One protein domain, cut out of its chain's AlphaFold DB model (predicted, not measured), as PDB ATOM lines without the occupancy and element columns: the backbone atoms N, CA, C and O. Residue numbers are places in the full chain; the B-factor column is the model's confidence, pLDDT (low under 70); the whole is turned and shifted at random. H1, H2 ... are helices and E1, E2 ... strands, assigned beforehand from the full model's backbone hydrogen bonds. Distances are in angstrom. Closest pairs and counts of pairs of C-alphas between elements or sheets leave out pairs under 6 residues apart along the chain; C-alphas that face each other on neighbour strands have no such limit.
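Overview. This is residues 472 to 580 and 791 to 808 of the 810 residues of an uncharacterized protein of Chromatiaceae bacterium (UniProt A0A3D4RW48). Two long helices, H1 and H2, cross near the middle of the domain, and H3 packs side by side with part of H2. A small two-stranded ribbon, E1 and E2, packs on residues 523 to 532 of H2 and residues 480 to 488 of H1, while the short helices H4 and H5 lie farther out, near H1. The printed part has 127 residues, in the order H1, H2, E1, H3, E2, H4, H5; the sheet, E1 - E2, is antiparallel and the class is mostly helix. It is compact, with a radius of gyration of the C-alphas of 14.2 A and spans of 43 by 33 by 25 A.

Along the chain. H1, residues 472 to 489, begins at C-alpha 472 (-30.325, -20.628, 9.865) and is 26.1 A long. H2, residues 510 to 533, measures 35.4 A. E1 is residues 537 to 540, H3 residues 545 to 556, 16.2 A, and E2 residues 569 to 572. H4 is residues 573 to 580; H5, residues 802 to 808, ends at C-alpha 808 (-34.384, -39.432, 0.949).

Arrangement. H1 and H2 touch, closest at the C-alphas of Thr 477 and Cys 524, 5.9 A; they are only just about perpendicular, at 71 degrees. H2 and H3 touch at Ile 516 and Leu 554, C-alphas 5.8 A apart, at a shallow tilt of 21 degrees, opposite ways. In E1 and E2, N 538 and O 571 are within hydrogen-bond range at 2.9 A. H4 and H5 are each close to H1 but not clearly touching, with closest C-alphas 7.4 A and 7.8 A apart. In each helix every O i to N i+4 pair is within hydrogen-bond range.

Size, cuts and confidence. The C-alphas farthest apart, Ser 506 and Asp 535, are 43.6 A apart. Residues 581 to 790 are not printed; the gap is 20.1 A. The links H1 to H2 and H3 to E2 are long. Low-confidence residues include 498 to 507 and 791 to 808.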
ATOM      1  N   ALA A 472     -30.617 -19.335   9.236       64.12
ATOM      2  CA  ALA A 472     -30.325 -20.628   9.865       64.12
ATOM      3  C   ALA A 472     -31.475 -21.106  10.786       64.12
ATOM      4  O   ALA A 472     -31.970 -22.217  10.629       64.12
ATOM      5  N   GLY A 473     -31.997 -20.266  11.686       67.06
ATOM      6  CA  GLY A 473     -33.114 -20.659  12.558       67.06
ATOM      7  C   GLY A 473     -34.434 -20.908  11.826       67.06
ATOM      8  O   GLY A 473     -35.119 -21.892  12.109       67.06
ATOM      9  N   ASP A 474     -34.779 -20.055  10.865       67.19
ATOM     10  CA  ASP A 474     -35.985 -20.191  10.047       67.19
ATOM     11  C   ASP A 474     -35.907 -21.440   9.163       67.19
ATOM     12  O   ASP A 474     -36.918 -22.100   8.925       67.19
ATOM     13  N   ARG A 475     -34.699 -21.826   8.739       72.25
ATOM     14  CA  ARG A 475     -34.451 -23.027   7.945       72.25
ATOM     15  C   ARG A 475     -34.736 -24.305   8.721       72.25
ATOM     16  O   ARG A 475     -35.307 -25.235   8.151       72.25
ATOM     17  N   VAL A 476     -34.428 -24.331  10.021       76.38
ATOM     18  CA  VAL A 476     -34.854 -25.419  10.917       76.38
ATOM     19  C   VAL A 476     -36.375 -25.549  10.875       76.38
ATOM     20  O   VAL A 476     -36.894 -26.618  10.557       76.38
ATOM     21  N   THR A 477     -37.091 -24.450  11.132       75.44
ATOM     22  CA  THR A 477     -38.559 -24.436  11.126       75.44
ATOM     23  C   THR A 477     -39.106 -24.852   9.756       75.44
ATOM     24  O   THR A 477     -40.036 -25.650   9.679       75.44
ATOM     25  N   HIS A 478     -38.500 -24.392   8.663       72.00
ATOM     26  CA  HIS A 478     -38.909 -24.739   7.304       72.00
ATOM     27  C   HIS A 478     -38.777 -26.241   7.024       72.00
ATOM     28  O   HIS A 478     -39.750 -26.859   6.594       72.00
ATOM     29  N   LEU A 479     -37.634 -26.866   7.321       73.88
ATOM     30  CA  LEU A 479     -37.481 -28.315   7.142       73.88
ATOM     31  C   LEU A 479     -38.490 -29.109   7.981       73.88
ATOM     32  O   LEU A 479     -39.015 -30.125   7.518       73.88
ATOM     33  N   MET A 480     -38.814 -28.634   9.186       81.31
ATOM     34  CA  MET A 480     -39.857 -29.242  10.015       81.31
ATOM     35  C   MET A 480     -41.242 -29.121   9.370       81.31
ATOM     36  O   MET A 480     -41.968 -30.115   9.325       81.31
ATOM     37  N   VAL A 481     -41.590 -27.961   8.799       79.50
ATOM     38  CA  VAL A 481     -42.850 -27.775   8.055       79.50
ATOM     39  C   VAL A 481     -42.919 -28.731   6.866       79.50
ATOM     40  O   VAL A 481     -43.955 -29.348   6.629       79.50
ATOM     41  N   VAL A 482     -41.819 -28.903   6.135       75.19
ATOM     42  CA  VAL A 482     -41.744 -29.835   5.003       75.19
ATOM     43  C   VAL A 482     -41.997 -31.272   5.451       75.19
ATOM     44  O   VAL A 482     -42.816 -31.965   4.843       75.19
ATOM     45  N   ARG A 483     -41.337 -31.718   6.527       79.56
ATOM     46  CA  ARG A 483     -41.558 -33.050   7.112       79.56
ATOM     47  C   ARG A 483     -43.008 -33.218   7.569       79.56
ATOM     48  O   ARG A 483     -43.611 -34.256   7.303       79.56
ATOM     49  N   LEU A 484     -43.583 -32.192   8.197       85.88
ATOM     50  CA  LEU A 484     -44.971 -32.200   8.649       85.88
ATOM     51  C   LEU A 484     -45.941 -32.315   7.467       85.88
ATOM     52  O   LEU A 484     -46.844 -33.142   7.501       85.88
ATOM     53  N   LEU A 485     -45.737 -31.553   6.391       83.81
ATOM     54  CA  LEU A 485     -46.544 -31.666   5.173       83.81
ATOM     55  C   LEU A 485     -46.409 -33.062   4.551       83.81
ATOM     56  O   LEU A 485     -47.418 -33.697   4.245       83.81
ATOM     57  N   ALA A 486     -45.193 -33.596   4.426       82.00
ATOM     58  CA  ALA A 486     -44.988 -34.959   3.936       82.00
ATOM     59  C   ALA A 486     -45.728 -35.997   4.800       82.00
ATOM     60  O   ALA A 486     -46.343 -36.923   4.270       82.00
ATOM     61  N   TYR A 487     -45.750 -35.809   6.119       87.88
ATOM     62  CA  TYR A 487     -46.528 -36.632   7.037       87.88
ATOM     63  C   TYR A 487     -48.047 -36.457   6.869       87.88
ATOM     64  O   TYR A 487     -48.766 -37.449   6.836       87.88
ATOM     65  N   LEU A 488     -48.571 -35.244   6.696       88.69
ATOM     66  CA  LEU A 488     -50.016 -35.028   6.528       88.69
ATOM     67  C   LEU A 488     -50.539 -35.650   5.221       88.69
ATOM     68  O   LEU A 488     -51.587 -36.301   5.199       88.69
ATOM     69  N   PHE A 489     -49.782 -35.506   4.134       87.06
ATOM     70  CA  PHE A 489     -50.184 -35.950   2.796       87.06
ATOM     71  C   PHE A 489     -49.769 -37.395   2.482       87.06
ATOM     72  O   PHE A 489     -50.457 -38.096   1.739       87.06
ATOM     73  N   GLY A 490     -48.690 -37.878   3.092       82.06
ATOM     74  CA  GLY A 490     -48.130 -39.207   2.868       82.06
ATOM     75  C   GLY A 490     -47.266 -39.338   1.622       82.06
ATOM     76  O   GLY A 490     -47.170 -38.404   0.828       82.06
ATOM     77  N   PRO A 491     -46.662 -40.524   1.406       74.50
ATOM     78  CA  PRO A 491     -45.674 -40.735   0.344       74.50
ATOM     79  C   PRO A 491     -46.208 -40.431  -1.062       74.50
ATOM     80  O   PRO A 491     -45.487 -39.891  -1.905       74.50
ATOM     81  N   GLN A 492     -47.486 -40.752  -1.292       70.94
ATOM     82  CA  GLN A 492     -48.192 -40.569  -2.564       70.94
ATOM     83  C   GLN A 492     -49.037 -39.287  -2.614       70.94
ATOM     84  O   GLN A 492     -49.603 -38.964  -3.658       70.94
ATOM     85  N   GLY A 493     -49.148 -38.560  -1.499       70.44
ATOM     86  CA  GLY A 493     -49.964 -37.358  -1.431       70.44
ATOM     87  C   GLY A 493     -49.322 -36.198  -2.181       70.44
ATOM     88  O   GLY A 493     -48.117 -35.956  -2.096       70.44
ATOM     89  N   ARG A 494     -50.143 -35.452  -2.923       76.69
ATOM     90  CA  ARG A 494     -49.709 -34.214  -3.568       76.69
ATOM     91  C   ARG A 494     -49.773 -33.079  -2.551       76.69
ATOM     92  O   ARG A 494     -50.865 -32.682  -2.157       76.69
ATOM     93  N   ILE A 495     -48.616 -32.543  -2.175       76.00
ATOM     94  CA  ILE A 495     -48.542 -31.340  -1.340       76.00
ATOM     95  C   ILE A 495     -49.118 -30.160  -2.153       76.00
ATOM     96  O   ILE A 495     -48.706 -29.954  -3.303       76.00
ATOM     97  N   PRO A 496     -50.110 -29.425  -1.620       72.06
ATOM     98  CA  PRO A 496     -50.717 -28.296  -2.305       72.06
ATOM     99  C   PRO A 496     -49.736 -27.128  -2.402       72.06
ATOM    100  O   PRO A 496     -48.868 -26.958  -1.550       72.06
ATOM    101  N   ASN A 497     -49.906 -26.301  -3.437       71.38
ATOM    102  CA  ASN A 497     -49.043 -25.143  -3.634       71.38
ATOM    103  C   ASN A 497     -49.381 -24.030  -2.634       71.38
ATOM    104  O   ASN A 497     -50.381 -23.323  -2.809       71.38
ATOM    105  N   LEU A 498     -48.532 -23.869  -1.620       64.62
ATOM    106  CA  LEU A 498     -48.672 -22.843  -0.585       64.62
ATOM    107  C   LEU A 498     -47.960 -21.531  -0.943       64.62
ATOM    108  O   LEU A 498     -48.083 -20.560  -0.204       64.62
ATOM    109  N   GLU A 499     -47.309 -21.445  -2.107       61.66
ATOM    110  CA  GLU A 499     -46.660 -20.225  -2.579       61.66
ATOM    111  C   GLU A 499     -47.669 -19.071  -2.659       61.66
ATOM    112  O   GLU A 499     -48.629 -19.106  -3.447       61.66
ATOM    113  N   LEU A 500     -47.415 -18.021  -1.879       53.34
ATOM    114  CA  LEU A 500     -48.252 -16.819  -1.822       53.34
ATOM    115  C   LEU A 500     -48.271 -16.051  -3.150       53.34
ATOM    116  O   LEU A 500     -49.259 -15.397  -3.477       53.34
ATOM    117  N   ARG A 501     -47.192 -16.156  -3.935       49.97
ATOM    118  CA  ARG A 501     -47.037 -15.505  -5.247       49.97
ATOM    119  C   ARG A 501     -47.761 -16.238  -6.376       49.97
ATOM    120  O   ARG A 501     -48.035 -15.642  -7.419       49.97
ATOM    121  N   SER A 502     -48.065 -17.523  -6.195       58.19
ATOM    122  CA  SER A 502     -48.781 -18.294  -7.209       58.19
ATOM    123  C   SER A 502     -50.242 -17.847  -7.290       58.19
ATOM    124  O   SER A 502     -50.850 -17.484  -6.279       58.19
ATOM    125  N   ARG A 503     -50.821 -17.865  -8.504       58.22
ATOM    126  CA  ARG A 503     -52.236 -17.503  -8.703       58.22
ATOM    127  C   ARG A 503     -53.106 -18.282  -7.718       58.22
ATOM    128  O   ARG A 503     -52.932 -19.492  -7.570       58.22
ATOM    129  N   ALA A 504     -54.037 -17.574  -7.077       60.94
ATOM    130  CA  ALA A 504     -55.087 -18.205  -6.293       60.94
ATOM    131  C   ALA A 504     -55.734 -19.301  -7.148       60.94
ATOM    132  O   ALA A 504     -56.071 -19.074  -8.315       60.94
ATOM    133  N   SER A 505     -55.821 -20.499  -6.584       65.44
ATOM    134  CA  SER A 505     -56.579 -21.580  -7.203       65.44
ATOM    135  C   SER A 505     -58.029 -21.481  -6.739       65.44
ATOM    136  O   SER A 505     -58.334 -20.743  -5.801       65.44
ATOM    137  N   SER A 506     -58.926 -22.232  -7.375       60.94
ATOM    138  CA  SER A 506     -60.304 -22.381  -6.894       60.94
ATOM    139  C   SER A 506     -60.387 -22.967  -5.478       60.94
ATOM    140  O   SER A 506     -61.401 -22.788  -4.818       60.94
ATOM    141  N   GLU A 507     -59.334 -23.652  -5.018       66.88
ATOM    142  CA  GLU A 507     -59.291 -24.368  -3.736       66.88
ATOM    143  C   GLU A 507     -58.559 -23.586  -2.630       66.88
ATOM    144  O   GLU A 507     -58.904 -23.706  -1.460       66.88
ATOM    145  N   LEU A 508     -57.567 -22.756  -2.982       73.75
ATOM    146  CA  LEU A 508     -56.738 -22.011  -2.025       73.75
ATOM    147  C   LEU A 508     -56.532 -20.555  -2.464       73.75
ATOM    148  O   LEU A 508     -55.791 -20.267  -3.416       73.75
ATOM    149  N   THR A 509     -57.159 -19.640  -1.722       71.94
ATOM    150  CA  THR A 509     -56.963 -18.186  -1.822       71.94
ATOM    151  C   THR A 509     -55.649 -17.759  -1.157       71.94
ATOM    152  O   THR A 509     -55.052 -18.516  -0.393       71.94
ATOM    153  N   ALA A 510     -55.183 -16.535  -1.425       62.84
ATOM    154  CA  ALA A 510     -53.985 -15.998  -0.767       62.84
ATOM    155  C   ALA A 510     -54.150 -15.898   0.763       62.84
ATOM    156  O   ALA A 510     -53.230 -16.240   1.503       62.84
ATOM    157  N   ASP A 511     -55.334 -15.497   1.237       64.25
ATOM    158  CA  ASP A 511     -55.636 -15.387   2.670       64.25
ATOM    159  C   ASP A 511     -55.624 -16.755   3.361       64.25
ATOM    160  O   ASP A 511     -55.009 -16.907   4.417       64.25
ATOM    161  N   ASN A 512     -56.215 -17.771   2.726       73.25
ATOM    162  CA  ASN A 512     -56.214 -19.137   3.246       73.25
ATOM    163  C   ASN A 512     -54.793 -19.711   3.298       73.25
ATOM    164  O   ASN A 512     -54.408 -20.316   4.296       73.25
ATOM    165  N   LYS A 513     -53.972 -19.474   2.263       64.75
ATOM    166  CA  LYS A 513     -52.557 -19.887   2.261       64.75
ATOM    167  C   LYS A 513     -51.778 -19.253   3.413       64.75
ATOM    168  O   LYS A 513     -51.067 -19.966   4.112       64.75
ATOM    169  N   ASN A 514     -51.944 -17.949   3.647       59.59
ATOM    170  CA  ASN A 514     -51.306 -17.259   4.773       59.59
ATOM    171  C   ASN A 514     -51.699 -17.875   6.122       59.59
ATOM    172  O   ASN A 514     -50.840 -18.127   6.965       59.59
ATOM    173  N   GLN A 515     -52.991 -18.150   6.317       69.19
ATOM    174  CA  GLN A 515     -53.487 -18.770   7.543       69.19
ATOM    175  C   GLN A 515     -52.923 -20.184   7.743       69.19
ATOM    176  O   GLN A 515     -52.472 -20.514   8.838       69.19
ATOM    177  N   ILE A 516     -52.885 -20.996   6.684       71.88
ATOM    178  CA  ILE A 516     -52.291 -22.339   6.708       71.88
ATOM    179  C   ILE A 516     -50.813 -22.270   7.106       71.88
ATOM    180  O   ILE A 516     -50.396 -22.979   8.021       71.88
ATOM    181  N   ILE A 517     -50.030 -21.407   6.453       66.88
ATOM    182  CA  ILE A 517     -48.600 -21.237   6.746       66.88
ATOM    183  C   ILE A 517     -48.400 -20.839   8.207       66.88
ATOM    184  O   ILE A 517     -47.586 -21.447   8.895       66.88
ATOM    185  N   SER A 518     -49.183 -19.883   8.708       66.25
ATOM    186  CA  SER A 518     -49.122 -19.466  10.110       66.25
ATOM    187  C   SER A 518     -49.328 -20.627  11.080       66.25
ATOM    188  O   SER A 518     -48.577 -20.759  12.042       66.25
ATOM    189  N   ILE A 519     -50.338 -21.468  10.845       75.62
ATOM    190  CA  ILE A 519     -50.638 -22.597  11.731       75.62
ATOM    191  C   ILE A 519     -49.515 -23.643  11.664       75.62
ATOM    192  O   ILE A 519     -49.119 -24.184  12.695       75.62
ATOM    193  N   LEU A 520     -48.966 -23.911  10.474       77.19
ATOM    194  CA  LEU A 520     -47.837 -24.833  10.305       77.19
ATOM    195  C   LEU A 520     -46.582 -24.344  11.041       77.19
ATOM    196  O   LEU A 520     -45.910 -25.143  11.698       77.19
ATOM    197  N   LEU A 521     -46.281 -23.046  10.960       73.81
ATOM    198  CA  LEU A 521     -45.165 -22.434  11.680       73.81
ATOM    199  C   LEU A 521     -45.374 -22.507  13.196       73.81
ATOM    200  O   LEU A 521     -44.452 -22.896  13.908       73.81
ATOM    201  N   ASP A 522     -46.586 -22.228  13.684       77.00
ATOM    202  CA  ASP A 522     -46.939 -22.366  15.102       77.00
ATOM    203  C   ASP A 522     -46.695 -23.790  15.619       77.00
ATOM    204  O   ASP A 522     -46.093 -23.969  16.680       77.00
ATOM    205  N   ILE A 523     -47.136 -24.805  14.864       83.19
ATOM    206  CA  ILE A 523     -46.902 -26.217  15.201       83.19
ATOM    207  C   ILE A 523     -45.395 -26.492  15.279       83.19
ATOM    208  O   ILE A 523     -44.914 -27.062  16.259       83.19
ATOM    209  N   CYS A 524     -44.630 -26.052  14.279       83.75
ATOM    210  CA  CYS A 524     -43.191 -26.301  14.229       83.75
ATOM    211  C   CYS A 524     -42.419 -25.553  15.326       83.75
ATOM    212  O   CYS A 524     -41.444 -26.088  15.845       83.75
ATOM    213  N   GLU A 525     -42.855 -24.363  15.742       79.06
ATOM    214  CA  GLU A 525     -42.259 -23.644  16.874       79.06
ATOM    215  C   GLU A 525     -42.490 -24.345  18.219       79.06
ATOM    216  O   GLU A 525     -41.657 -24.209  19.117       79.06
ATOM    217  N   VAL A 526     -43.594 -25.081  18.382       85.31
ATOM    218  CA  VAL A 526     -43.817 -25.925  19.568       85.31
ATOM    219  C   VAL A 526     -42.902 -27.144  19.514       85.31
ATOM    220  O   VAL A 526     -42.125 -27.356  20.441       85.31
ATOM    221  N   LEU A 527     -42.890 -27.864  18.390       87.88
ATOM    222  CA  LEU A 527     -42.018 -29.027  18.205       87.88
ATOM    223  C   LEU A 527     -40.532 -28.669  18.362       87.88
ATOM    224  O   LEU A 527     -39.769 -29.420  18.956       87.88
ATOM    225  N   LYS A 528     -40.102 -27.493  17.893       86.44
ATOM    226  CA  LYS A 528     -38.715 -27.025  18.042       86.44
ATOM    227  C   LYS A 528     -38.331 -26.805  19.509       86.44
ATOM    228  O   LYS A 528     -37.178 -27.022  19.883       86.44
ATOM    229  N   ARG A 529     -39.281 -26.374  20.348       85.19
ATOM    230  CA  ARG A 529     -39.062 -26.259  21.798       85.19
ATOM    231  C   ARG A 529     -38.948 -27.633  22.442       85.19
ATOM    232  O   ARG A 529     -38.014 -27.821  23.207       85.19
ATOM    233  N   GLU A 530     -39.813 -28.579  22.076       89.06
ATOM    234  CA  GLU A 530     -39.723 -29.967  22.555       89.06
ATOM    235  C   GLU A 530     -38.382 -30.614  22.181       89.06
ATOM    236  O   GLU A 530     -37.715 -31.179  23.042       89.06
ATOM    237  N   LEU A 531     -37.905 -30.415  20.942       88.94
ATOM    238  CA  LEU A 531     -36.566 -30.849  20.510       88.94
ATOM    239  C   LEU A 531     -35.428 -30.251  21.350       88.94
ATOM    240  O   LEU A 531     -34.317 -30.773  21.342       88.94
ATOM    241  N   SER A 532     -35.668 -29.135  22.038       84.06
ATOM    242  CA  SER A 532     -34.669 -28.491  22.893       84.06
ATOM    243  C   SER A 532     -34.690 -29.015  24.338       84.06
ATOM    244  O   SER A 532     -33.737 -28.752  25.068       84.06
ATOM    245  N   THR A 533     -35.748 -29.718  24.767       80.94
ATOM    246  CA  THR A 533     -35.960 -30.122  26.174       80.94
ATOM    247  C   THR A 533     -36.115 -31.629  26.391       80.94
ATOM    248  O   THR A 533     -35.704 -32.116  27.436       80.94
ATOM    249  N   ASN A 534     -36.673 -32.374  25.434       80.25
ATOM    250  CA  ASN A 534     -37.089 -33.772  25.615       80.25
ATOM    251  C   ASN A 534     -36.067 -34.753  25.021       80.25
ATOM    252  O   ASN A 534     -36.377 -35.459  24.063       80.25
ATOM    253  N   ASP A 535     -34.825 -34.730  25.514       81.00
ATOM    254  CA  ASP A 535     -33.717 -35.568  25.012       81.00
ATOM    255  C   ASP A 535     -33.542 -35.518  23.481       81.00
ATOM    256  O   ASP A 535     -33.097 -36.465  22.833       81.00
ATOM    257  N   GLY A 536     -33.921 -34.388  22.879       85.62
ATOM    258  CA  GLY A 536     -33.830 -34.193  21.442       85.62
ATOM    259  C   GLY A 536     -34.936 -34.846  20.616       85.62
ATOM    260  O   GLY A 536     -34.743 -34.986  19.411       85.62
ATOM    261  N   GLN A 537     -36.077 -35.221  21.198       90.69
ATOM    262  CA  GLN A 537     -37.218 -35.778  20.468       90.69
ATOM    263  C   GLN A 537     -38.464 -34.898  20.588       90.69
ATOM    264  O   GLN A 537     -38.803 -34.409  21.660       90.69
ATOM    265  N   ALA A 538     -39.179 -34.722  19.479       91.06
ATOM    266  CA  ALA A 538     -40.476 -34.053  19.452       91.06
ATOM    267  C   ALA A 538     -41.522 -34.965  18.822       91.06
ATOM    268  O   ALA A 538     -41.254 -35.630  17.813       91.06
ATOM    269  N   VAL A 539     -42.710 -35.003  19.425       91.06
ATOM    270  CA  VAL A 539     -43.769 -35.936  19.040       91.06
ATOM    271  C   VAL A 539     -45.098 -35.201  18.972       91.06
ATOM    272  O   VAL A 539     -45.660 -34.801  19.984       91.06
ATOM    273  N   LEU A 540     -45.648 -35.103  17.765       91.44
ATOM    274  CA  LEU A 540     -47.032 -34.699  17.565       91.44
ATOM    275  C   LEU A 540     -47.903 -35.955  17.568       91.44
ATOM    276  O   LEU A 540     -47.867 -36.767  16.637       91.44
ATOM    277  N   ASP A 541     -48.693 -36.092  18.629       90.88
ATOM    278  CA  ASP A 541     -49.749 -37.092  18.742       90.88
ATOM    279  C   ASP A 541     -51.080 -36.483  18.262       90.88
ATOM    280  O   ASP A 541     -51.642 -35.623  18.946       90.88
ATOM    281  N   PRO A 542     -51.608 -36.899  17.097       87.38
ATOM    282  CA  PRO A 542     -52.823 -36.315  16.530       87.38
ATOM    283  C   PRO A 542     -54.077 -36.556  17.386       87.38
ATOM    284  O   PRO A 542     -55.096 -35.908  17.142       87.38
ATOM    285  N   GLN A 543     -54.025 -37.462  18.370       87.19
ATOM    286  CA  GLN A 543     -55.136 -37.745  19.281       87.19
ATOM    287  C   GLN A 543     -55.178 -36.802  20.489       87.19
ATOM    288  O   GLN A 543     -56.222 -36.681  21.130       87.19
ATOM    289  N   GLN A 544     -54.081 -36.108  20.802       87.69
ATOM    290  CA  GLN A 544     -54.064 -35.152  21.907       87.69
ATOM    291  C   GLN A 544     -54.769 -33.848  21.518       87.69
ATOM    292  O   GLN A 544     -54.566 -33.306  20.429       87.69
ATOM    293  N   GLU A 545     -55.572 -33.310  22.438       86.25
ATOM    294  CA  GLU A 545     -56.438 -32.146  22.194       86.25
ATOM    295  C   GLU A 545     -55.712 -30.905  21.630       86.25
ATOM    296  O   GLU A 545     -56.213 -30.333  20.656       86.25
ATOM    297  N   PRO A 546     -54.515 -30.501  22.117       86.12
ATOM    298  CA  PRO A 546     -53.795 -29.366  21.535       86.12
ATOM    299  C   PRO A 546     -53.477 -29.552  20.044       86.12
ATOM    300  O   PRO A 546     -53.620 -28.618  19.253       86.12
ATOM    301  N   TRP A 547     -53.085 -30.764  19.642       88.38
ATOM    302  CA  TRP A 547     -52.722 -31.081  18.261       88.38
ATOM    303  C   TRP A 547     -53.946 -31.258  17.376       88.38
ATOM    304  O   TRP A 547     -53.993 -30.711  16.274       88.38
ATOM    305  N   LYS A 548     -54.968 -31.943  17.883       88.50
ATOM    306  CA  LYS A 548     -56.257 -32.114  17.214       88.50
ATOM    307  C   LYS A 548     -56.886 -30.770  16.840       88.50
ATOM    308  O   LYS A 548     -57.310 -30.605  15.697       88.50
ATOM    309  N   LEU A 549     -56.854 -29.785  17.745       88.25
ATOM    310  CA  LEU A 549     -57.342 -28.430  17.472       88.25
ATOM    311  C   LEU A 549     -56.554 -27.748  16.343       88.25
ATOM    312  O   LEU A 549     -57.152 -27.199  15.420       88.25
ATOM    313  N   ARG A 550     -55.216 -27.797  16.372       88.06
ATOM    314  CA  ARG A 550     -54.376 -27.193  15.318       88.06
ATOM    315  C   ARG A 550     -54.576 -27.871  13.957       88.06
ATOM    316  O   ARG A 550     -54.648 -27.190  12.936       88.06
ATOM    317  N   LEU A 551     -54.723 -29.195  13.930       90.56
ATOM    318  CA  LEU A 551     -55.024 -29.954  12.711       90.56
ATOM    319  C   LEU A 551     -56.423 -29.634  12.167       90.56
ATOM    320  O   LEU A 551     -56.597 -29.522  10.953       90.56
ATOM    321  N   GLN A 552     -57.409 -29.439  13.043       89.69
ATOM    322  CA  GLN A 552     -58.738 -28.976  12.653       89.69
ATOM    323  C   GLN A 552     -58.680 -27.566  12.045       89.69
ATOM    324  O   GLN A 552     -59.252 -27.351  10.980       89.69
ATOM    325  N   GLN A 553     -57.926 -26.639  12.642       87.81
ATOM    326  CA  GLN A 553     -57.740 -25.287  12.097       87.81
ATOM    327  C   GLN A 553     -57.125 -25.299  10.688       87.81
ATOM    328  O   GLN A 553     -57.517 -24.498   9.842       87.81
ATOM    329  N   LEU A 554     -56.194 -26.219  10.404       87.44
ATOM    330  CA  LEU A 554     -55.657 -26.396   9.048       87.44
ATOM    331  C   LEU A 554     -56.751 -26.810   8.055       87.44
ATOM    332  O   LEU A 554     -56.811 -26.263   6.952       87.44
ATOM    333  N   ARG A 555     -57.637 -27.735   8.448       90.19
ATOM    334  CA  ARG A 555     -58.778 -28.160   7.618       90.19
ATOM    335  C   ARG A 555     -59.766 -27.021   7.388       90.19
ATOM    336  O   ARG A 555     -60.194 -26.814   6.257       90.19
ATOM    337  N   GLU A 556     -60.084 -26.259   8.430       88.31
ATOM    338  CA  GLU A 556     -60.964 -25.084   8.354       88.31
ATOM    339  C   GLU A 556     -60.385 -23.982   7.456       88.31
ATOM    340  O   GLU A 556     -61.128 -23.322   6.733       88.31
ATOM    341  N   ALA A 557     -59.057 -23.831   7.429       80.12
ATOM    342  CA  ALA A 557     -58.361 -22.932   6.511       80.12
ATOM    343  C   ALA A 557     -58.303 -23.458   5.056       80.12
ATOM    344  O   ALA A 557     -57.766 -22.784   4.176       80.12
ATOM    345  N   GLY A 558     -58.864 -24.639   4.776       83.44
ATOM    346  CA  GLY A 558     -58.961 -25.226   3.437       83.44
ATOM    347  C   GLY A 558     -57.843 -26.207   3.075       83.44
ATOM    348  O   GLY A 558     -57.766 -26.632   1.922       83.44
ATOM    349  N   LEU A 559     -56.976 -26.596   4.019       85.19
ATOM    350  CA  LEU A 559     -55.962 -27.623   3.778       85.19
ATOM    351  C   LEU A 559     -56.574 -29.023   3.927       85.19
ATOM    352  O   LEU A 559     -56.760 -29.520   5.037       85.19
ATOM    353  N   SER A 560     -56.862 -29.680   2.804       86.25
ATOM    354  CA  SER A 560     -57.327 -31.073   2.793       86.25
ATOM    355  C   SER A 560     -56.148 -32.049   2.842       86.25
ATOM    356  O   SER A 560     -55.269 -31.986   1.988       86.25
ATOM    357  N   PHE A 561     -56.124 -32.952   3.826       88.69
ATOM    358  CA  PHE A 561     -55.105 -33.996   4.009       88.69
ATOM    359  C   PHE A 561     -55.742 -35.290   4.544       88.69
ATOM    360  O   PHE A 561     -56.950 -35.342   4.770       88.69
ATOM    361  N   ARG A 562     -54.945 -36.354   4.731       84.19
ATOM    362  CA  ARG A 562     -55.438 -37.695   5.102       84.19
ATOM    363  C   ARG A 562     -56.334 -37.658   6.348       84.19
ATOM    364  O   ARG A 562     -55.975 -37.054   7.355       84.19
ATOM    365  N   ASP A 563     -57.495 -38.314   6.272       75.62
ATOM    366  CA  ASP A 563     -58.495 -38.359   7.357       75.62
ATOM    367  C   ASP A 563     -58.052 -39.180   8.562       75.62
ATOM    368  O   ASP A 563     -58.448 -38.891   9.689       75.62
ATOM    369  N   LYS A 564     -57.204 -40.181   8.327       79.88
ATOM    370  CA  LYS A 564     -56.622 -41.011   9.372       79.88
ATOM    371  C   LYS A 564     -55.125 -40.768   9.455       79.88
ATOM    372  O   LYS A 564     -54.375 -41.071   8.525       79.88
ATOM    373  N   LEU A 565     -54.718 -40.189  10.577       83.56
ATOM    374  CA  LEU A 565     -53.333 -40.019  10.987       83.56
ATOM    375  C   LEU A 565     -53.072 -41.038  12.104       83.56
ATOM    376  O   LEU A 565     -53.134 -40.713  13.284       83.56
ATOM    377  N   ASP A 566     -52.880 -42.300  11.711       70.94
ATOM    378  CA  ASP A 566     -52.830 -43.446  12.637       70.94
ATOM    379  C   ASP A 566     -51.460 -43.621  13.327       70.94
ATOM    380  O   ASP A 566     -51.280 -44.522  14.143       70.94
ATOM    381  N   GLN A 567     -50.472 -42.791  12.988       83.69
ATOM    382  CA  GLN A 567     -49.116 -42.841  13.538       83.69
ATOM    383  C   GLN A 567     -48.723 -41.469  14.061       83.69
ATOM    384  O   GLN A 567     -49.048 -40.475  13.428       83.69
ATOM    385  N   ASN A 568     -47.974 -41.400  15.160       89.50
ATOM    386  CA  ASN A 568     -47.465 -40.122  15.656       89.50
ATOM    387  C   ASN A 568     -46.418 -39.557  14.691       89.50
ATOM    388  O   ASN A 568     -45.554 -40.290  14.200       89.50
ATOM    389  N   PHE A 569     -46.445 -38.245  14.479       89.69
ATOM    390  CA  PHE A 569     -45.364 -37.563  13.784       89.69
ATOM    391  C   PHE A 569     -44.211 -37.345  14.758       89.69
ATOM    392  O   PHE A 569     -44.388 -36.712  15.797       89.69
ATOM    393  N   LYS A 570     -43.041 -37.894  14.435       90.38
ATOM    394  CA  LYS A 570     -41.846 -37.825  15.279       90.38
ATOM    395  C   LYS A 570     -40.722 -37.124  14.535       90.38
ATOM    396  O   LYS A 570     -40.497 -37.399  13.358       90.38
ATOM    397  N   ILE A 571     -40.015 -36.248  15.233       89.62
ATOM    398  CA  ILE A 571     -38.763 -35.657  14.763       89.62
ATOM    399  C   ILE A 571     -37.697 -35.934  15.816       89.62
ATOM    400  O   ILE A 571     -37.916 -35.693  17.002       89.62
ATOM    401  N   ASP A 572     -36.545 -36.410  15.356       90.06
ATOM    402  CA  ASP A 572     -35.333 -36.544  16.151       90.06
ATOM    403  C   ASP A 572     -34.355 -35.407  15.809       90.06
ATOM    404  O   ASP A 572     -34.142 -35.068  14.641       90.06
ATOM    405  N   SER A 573     -33.782 -34.786  16.838       88.06
ATOM    406  CA  SER A 573     -32.882 -33.637  16.715       88.06
ATOM    407  C   SER A 573     -31.598 -33.982  15.968       88.06
ATOM    408  O   SER A 573     -31.141 -33.179  15.157       88.06
ATOM    409  N   ARG A 574     -31.040 -35.181  16.169       85.81
ATOM    410  CA  ARG A 574     -29.824 -35.618  15.484       85.81
ATOM    411  C   ARG A 574     -30.101 -35.836  14.005       85.81
ATOM    412  O   ARG A 574     -29.338 -35.351  13.178       85.81
ATOM    413  N   GLU A 575     -31.209 -36.493  13.672       85.19
ATOM    414  CA  GLU A 575     -31.621 -36.687  12.277       85.19
ATOM    415  C   GLU A 575     -31.895 -35.345  11.572       85.19
ATOM    416  O   GLU A 575     -31.498 -35.137  10.419       85.19
ATOM    417  N   LEU A 576     -32.539 -34.405  12.271       86.94
ATOM    418  CA  LEU A 576     -32.781 -33.054  11.770       86.94
ATOM    419  C   LEU A 576     -31.466 -32.296  11.539       86.94
ATOM    420  O   LEU A 576     -31.305 -31.688  10.483       86.94
ATOM    421  N   LEU A 577     -30.523 -32.346  12.481       87.19
ATOM    422  CA  LEU A 577     -29.220 -31.685  12.367       87.19
ATOM    423  C   LEU A 577     -28.344 -32.300  11.270       87.19
ATOM    424  O   LEU A 577     -27.724 -31.560  10.511       87.19
ATOM    425  N   ASP A 578     -28.344 -33.626  11.131       84.12
ATOM    426  CA  ASP A 578     -27.638 -34.318  10.049       84.12
ATOM    427  C   ASP A 578     -28.246 -33.953   8.678       84.12
ATOM    428  O   ASP A 578     -27.520 -33.792   7.695       84.12
ATOM    429  N   SER A 579     -29.569 -33.743   8.612       80.25
ATOM    430  CA  SER A 579     -30.248 -33.222   7.415       80.25
ATOM    431  C   SER A 579     -29.857 -31.769   7.121       80.25
ATOM    432  O   SER A 579     -29.563 -31.422   5.980       80.25
ATOM    433  N   LEU A 580     -29.828 -30.918   8.150       80.38
ATOM    434  CA  LEU A 580     -29.432 -29.510   8.049       80.38
ATOM    435  C   LEU A 580     -27.969 -29.355   7.613       80.38
ATOM    436  O   LEU A 580     -27.645 -28.422   6.889       80.38
ATOM    437  N   ALA A 791     -35.655 -12.735  -0.733       32.06
ATOM    438  CA  ALA A 791     -36.547 -13.448  -1.632       32.06
ATOM    439  C   ALA A 791     -36.873 -14.840  -1.063       32.06
ATOM    440  O   ALA A 791     -36.595 -15.888  -1.648       32.06
ATOM    441  N   ASP A 792     -37.569 -14.846   0.076       35.34
ATOM    442  CA  ASP A 792     -38.559 -15.866   0.299       35.34
ATOM    443  C   ASP A 792     -39.526 -15.718  -0.873       35.34
ATOM    444  O   ASP A 792     -40.288 -14.755  -1.016       35.34
ATOM    445  N   SER A 793     -39.426 -16.658  -1.801       32.97
ATOM    446  CA  SER A 793     -40.481 -16.886  -2.783       32.97
ATOM    447  C   SER A 793     -41.853 -17.074  -2.107       32.97
ATOM    448  O   SER A 793     -42.877 -16.979  -2.779       32.97
ATOM    449  N   GLY A 794     -41.884 -17.309  -0.790       35.41
ATOM    450  CA  GLY A 794     -43.017 -17.816  -0.037       35.41
ATOM    451  C   GLY A 794     -43.252 -19.290  -0.348       35.41
ATOM    452  O   GLY A 794     -44.300 -19.818   0.010       35.41
ATOM    453  N   SER A 795     -42.341 -19.939  -1.090       40.53
ATOM    454  CA  SER A 795     -42.494 -21.325  -1.525       40.53
ATOM    455  C   SER A 795     -41.829 -22.258  -0.523       40.53
ATOM    456  O   SER A 795     -40.691 -22.696  -0.662       40.53
ATOM    457  N   ILE A 796     -42.590 -22.579   0.518       45.03
ATOM    458  CA  ILE A 796     -42.240 -23.624   1.485       45.03
ATOM    459  C   ILE A 796     -42.128 -24.998   0.783       45.03
ATOM    460  O   ILE A 796     -41.420 -25.886   1.249       45.03
ATOM    461  N   ASP A 797     -42.788 -25.154  -0.365       39.91
ATOM    462  CA  ASP A 797     -43.076 -26.402  -1.070       39.91
ATOM    463  C   ASP A 797     -42.295 -26.613  -2.384       39.91
ATOM    464  O   ASP A 797     -42.508 -27.629  -3.049       39.91
ATOM    465  N   ARG A 798     -41.405 -25.690  -2.794       44.00
ATOM    466  CA  ARG A 798     -40.719 -25.755  -4.110       44.00
ATOM    467  C   ARG A 798     -39.217 -25.485  -4.106       44.00
ATOM    468  O   ARG A 798     -38.633 -25.310  -5.174       44.00
ATOM    469  N   GLU A 799     -38.565 -25.449  -2.951       48.34
ATOM    470  CA  GLU A 799     -37.120 -25.222  -2.944       48.34
ATOM    471  C   GLU A 799     -36.337 -26.363  -3.611       48.34
ATOM    472  O   GLU A 799     -36.554 -27.547  -3.350       48.34
ATOM    473  N   GLU A 800     -35.393 -26.010  -4.485       40.84
ATOM    474  CA  GLU A 800     -34.442 -26.954  -5.070       40.84
ATOM    475  C   GLU A 800     -33.562 -27.538  -3.951       40.84
ATOM    476  O   GLU A 800     -32.778 -26.840  -3.320       40.84
ATOM    477  N   GLY A 801     -33.755 -28.826  -3.667       40.22
ATOM    478  CA  GLY A 801     -33.262 -29.498  -2.458       40.22
ATOM    479  C   GLY A 801     -34.378 -30.277  -1.765       40.22
ATOM    480  O   GLY A 801     -34.156 -31.403  -1.333       40.22
ATOM    481  N   LEU A 802     -35.611 -29.760  -1.816       44.62
ATOM    482  CA  LEU A 802     -36.822 -30.423  -1.335       44.62
ATOM    483  C   LEU A 802     -37.080 -31.740  -2.069       44.62
ATOM    484  O   LEU A 802     -37.435 -32.721  -1.443       44.62
ATOM    485  N   HIS A 803     -36.867 -31.802  -3.385       41.31
ATOM    486  CA  HIS A 803     -37.020 -33.055  -4.134       41.31
ATOM    487  C   HIS A 803     -35.953 -34.096  -3.781       41.31
ATOM    488  O   HIS A 803     -36.275 -35.275  -3.754       41.31
ATOM    489  N   GLY A 804     -34.718 -33.675  -3.479       37.75
ATOM    490  CA  GLY A 804     -33.664 -34.578  -3.003       37.75
ATOM    491  C   GLY A 804     -33.922 -35.053  -1.573       37.75
ATOM    492  O   GLY A 804     -33.791 -36.234  -1.286       37.75
ATOM    493  N   PHE A 805     -34.383 -34.151  -0.706       40.31
ATOM    494  CA  PHE A 805     -34.731 -34.427   0.685       40.31
ATOM    495  C   PHE A 805     -36.001 -35.286   0.821       40.31
ATOM    496  O   PHE A 805     -36.008 -36.299   1.511       40.31
ATOM    497  N   LEU A 806     -37.067 -34.959   0.086       42.09
ATOM    498  CA  LEU A 806     -38.278 -35.781  -0.013       42.09
ATOM    499  C   LEU A 806     -38.007 -37.124  -0.703       42.09
ATOM    500  O   LEU A 806     -38.744 -38.068  -0.454       42.09
ATOM    501  N   ALA A 807     -36.988 -37.226  -1.565       42.44
ATOM    502  CA  ALA A 807     -36.545 -38.502  -2.129       42.44
ATOM    503  C   ALA A 807     -35.688 -39.332  -1.158       42.44
ATOM    504  O   ALA A 807     -35.621 -40.536  -1.341       42.44
ATOM    505  N   GLN A 808     -35.052 -38.719  -0.152       40.28
ATOM    506  CA  GLN A 808     -34.384 -39.432   0.949       40.28
ATOM    507  C   GLN A 808     -35.377 -39.893   2.030       40.28
ATOM    508  O   GLN A 808     -35.128 -40.885   2.703       40.28
TER     509      GLN A 808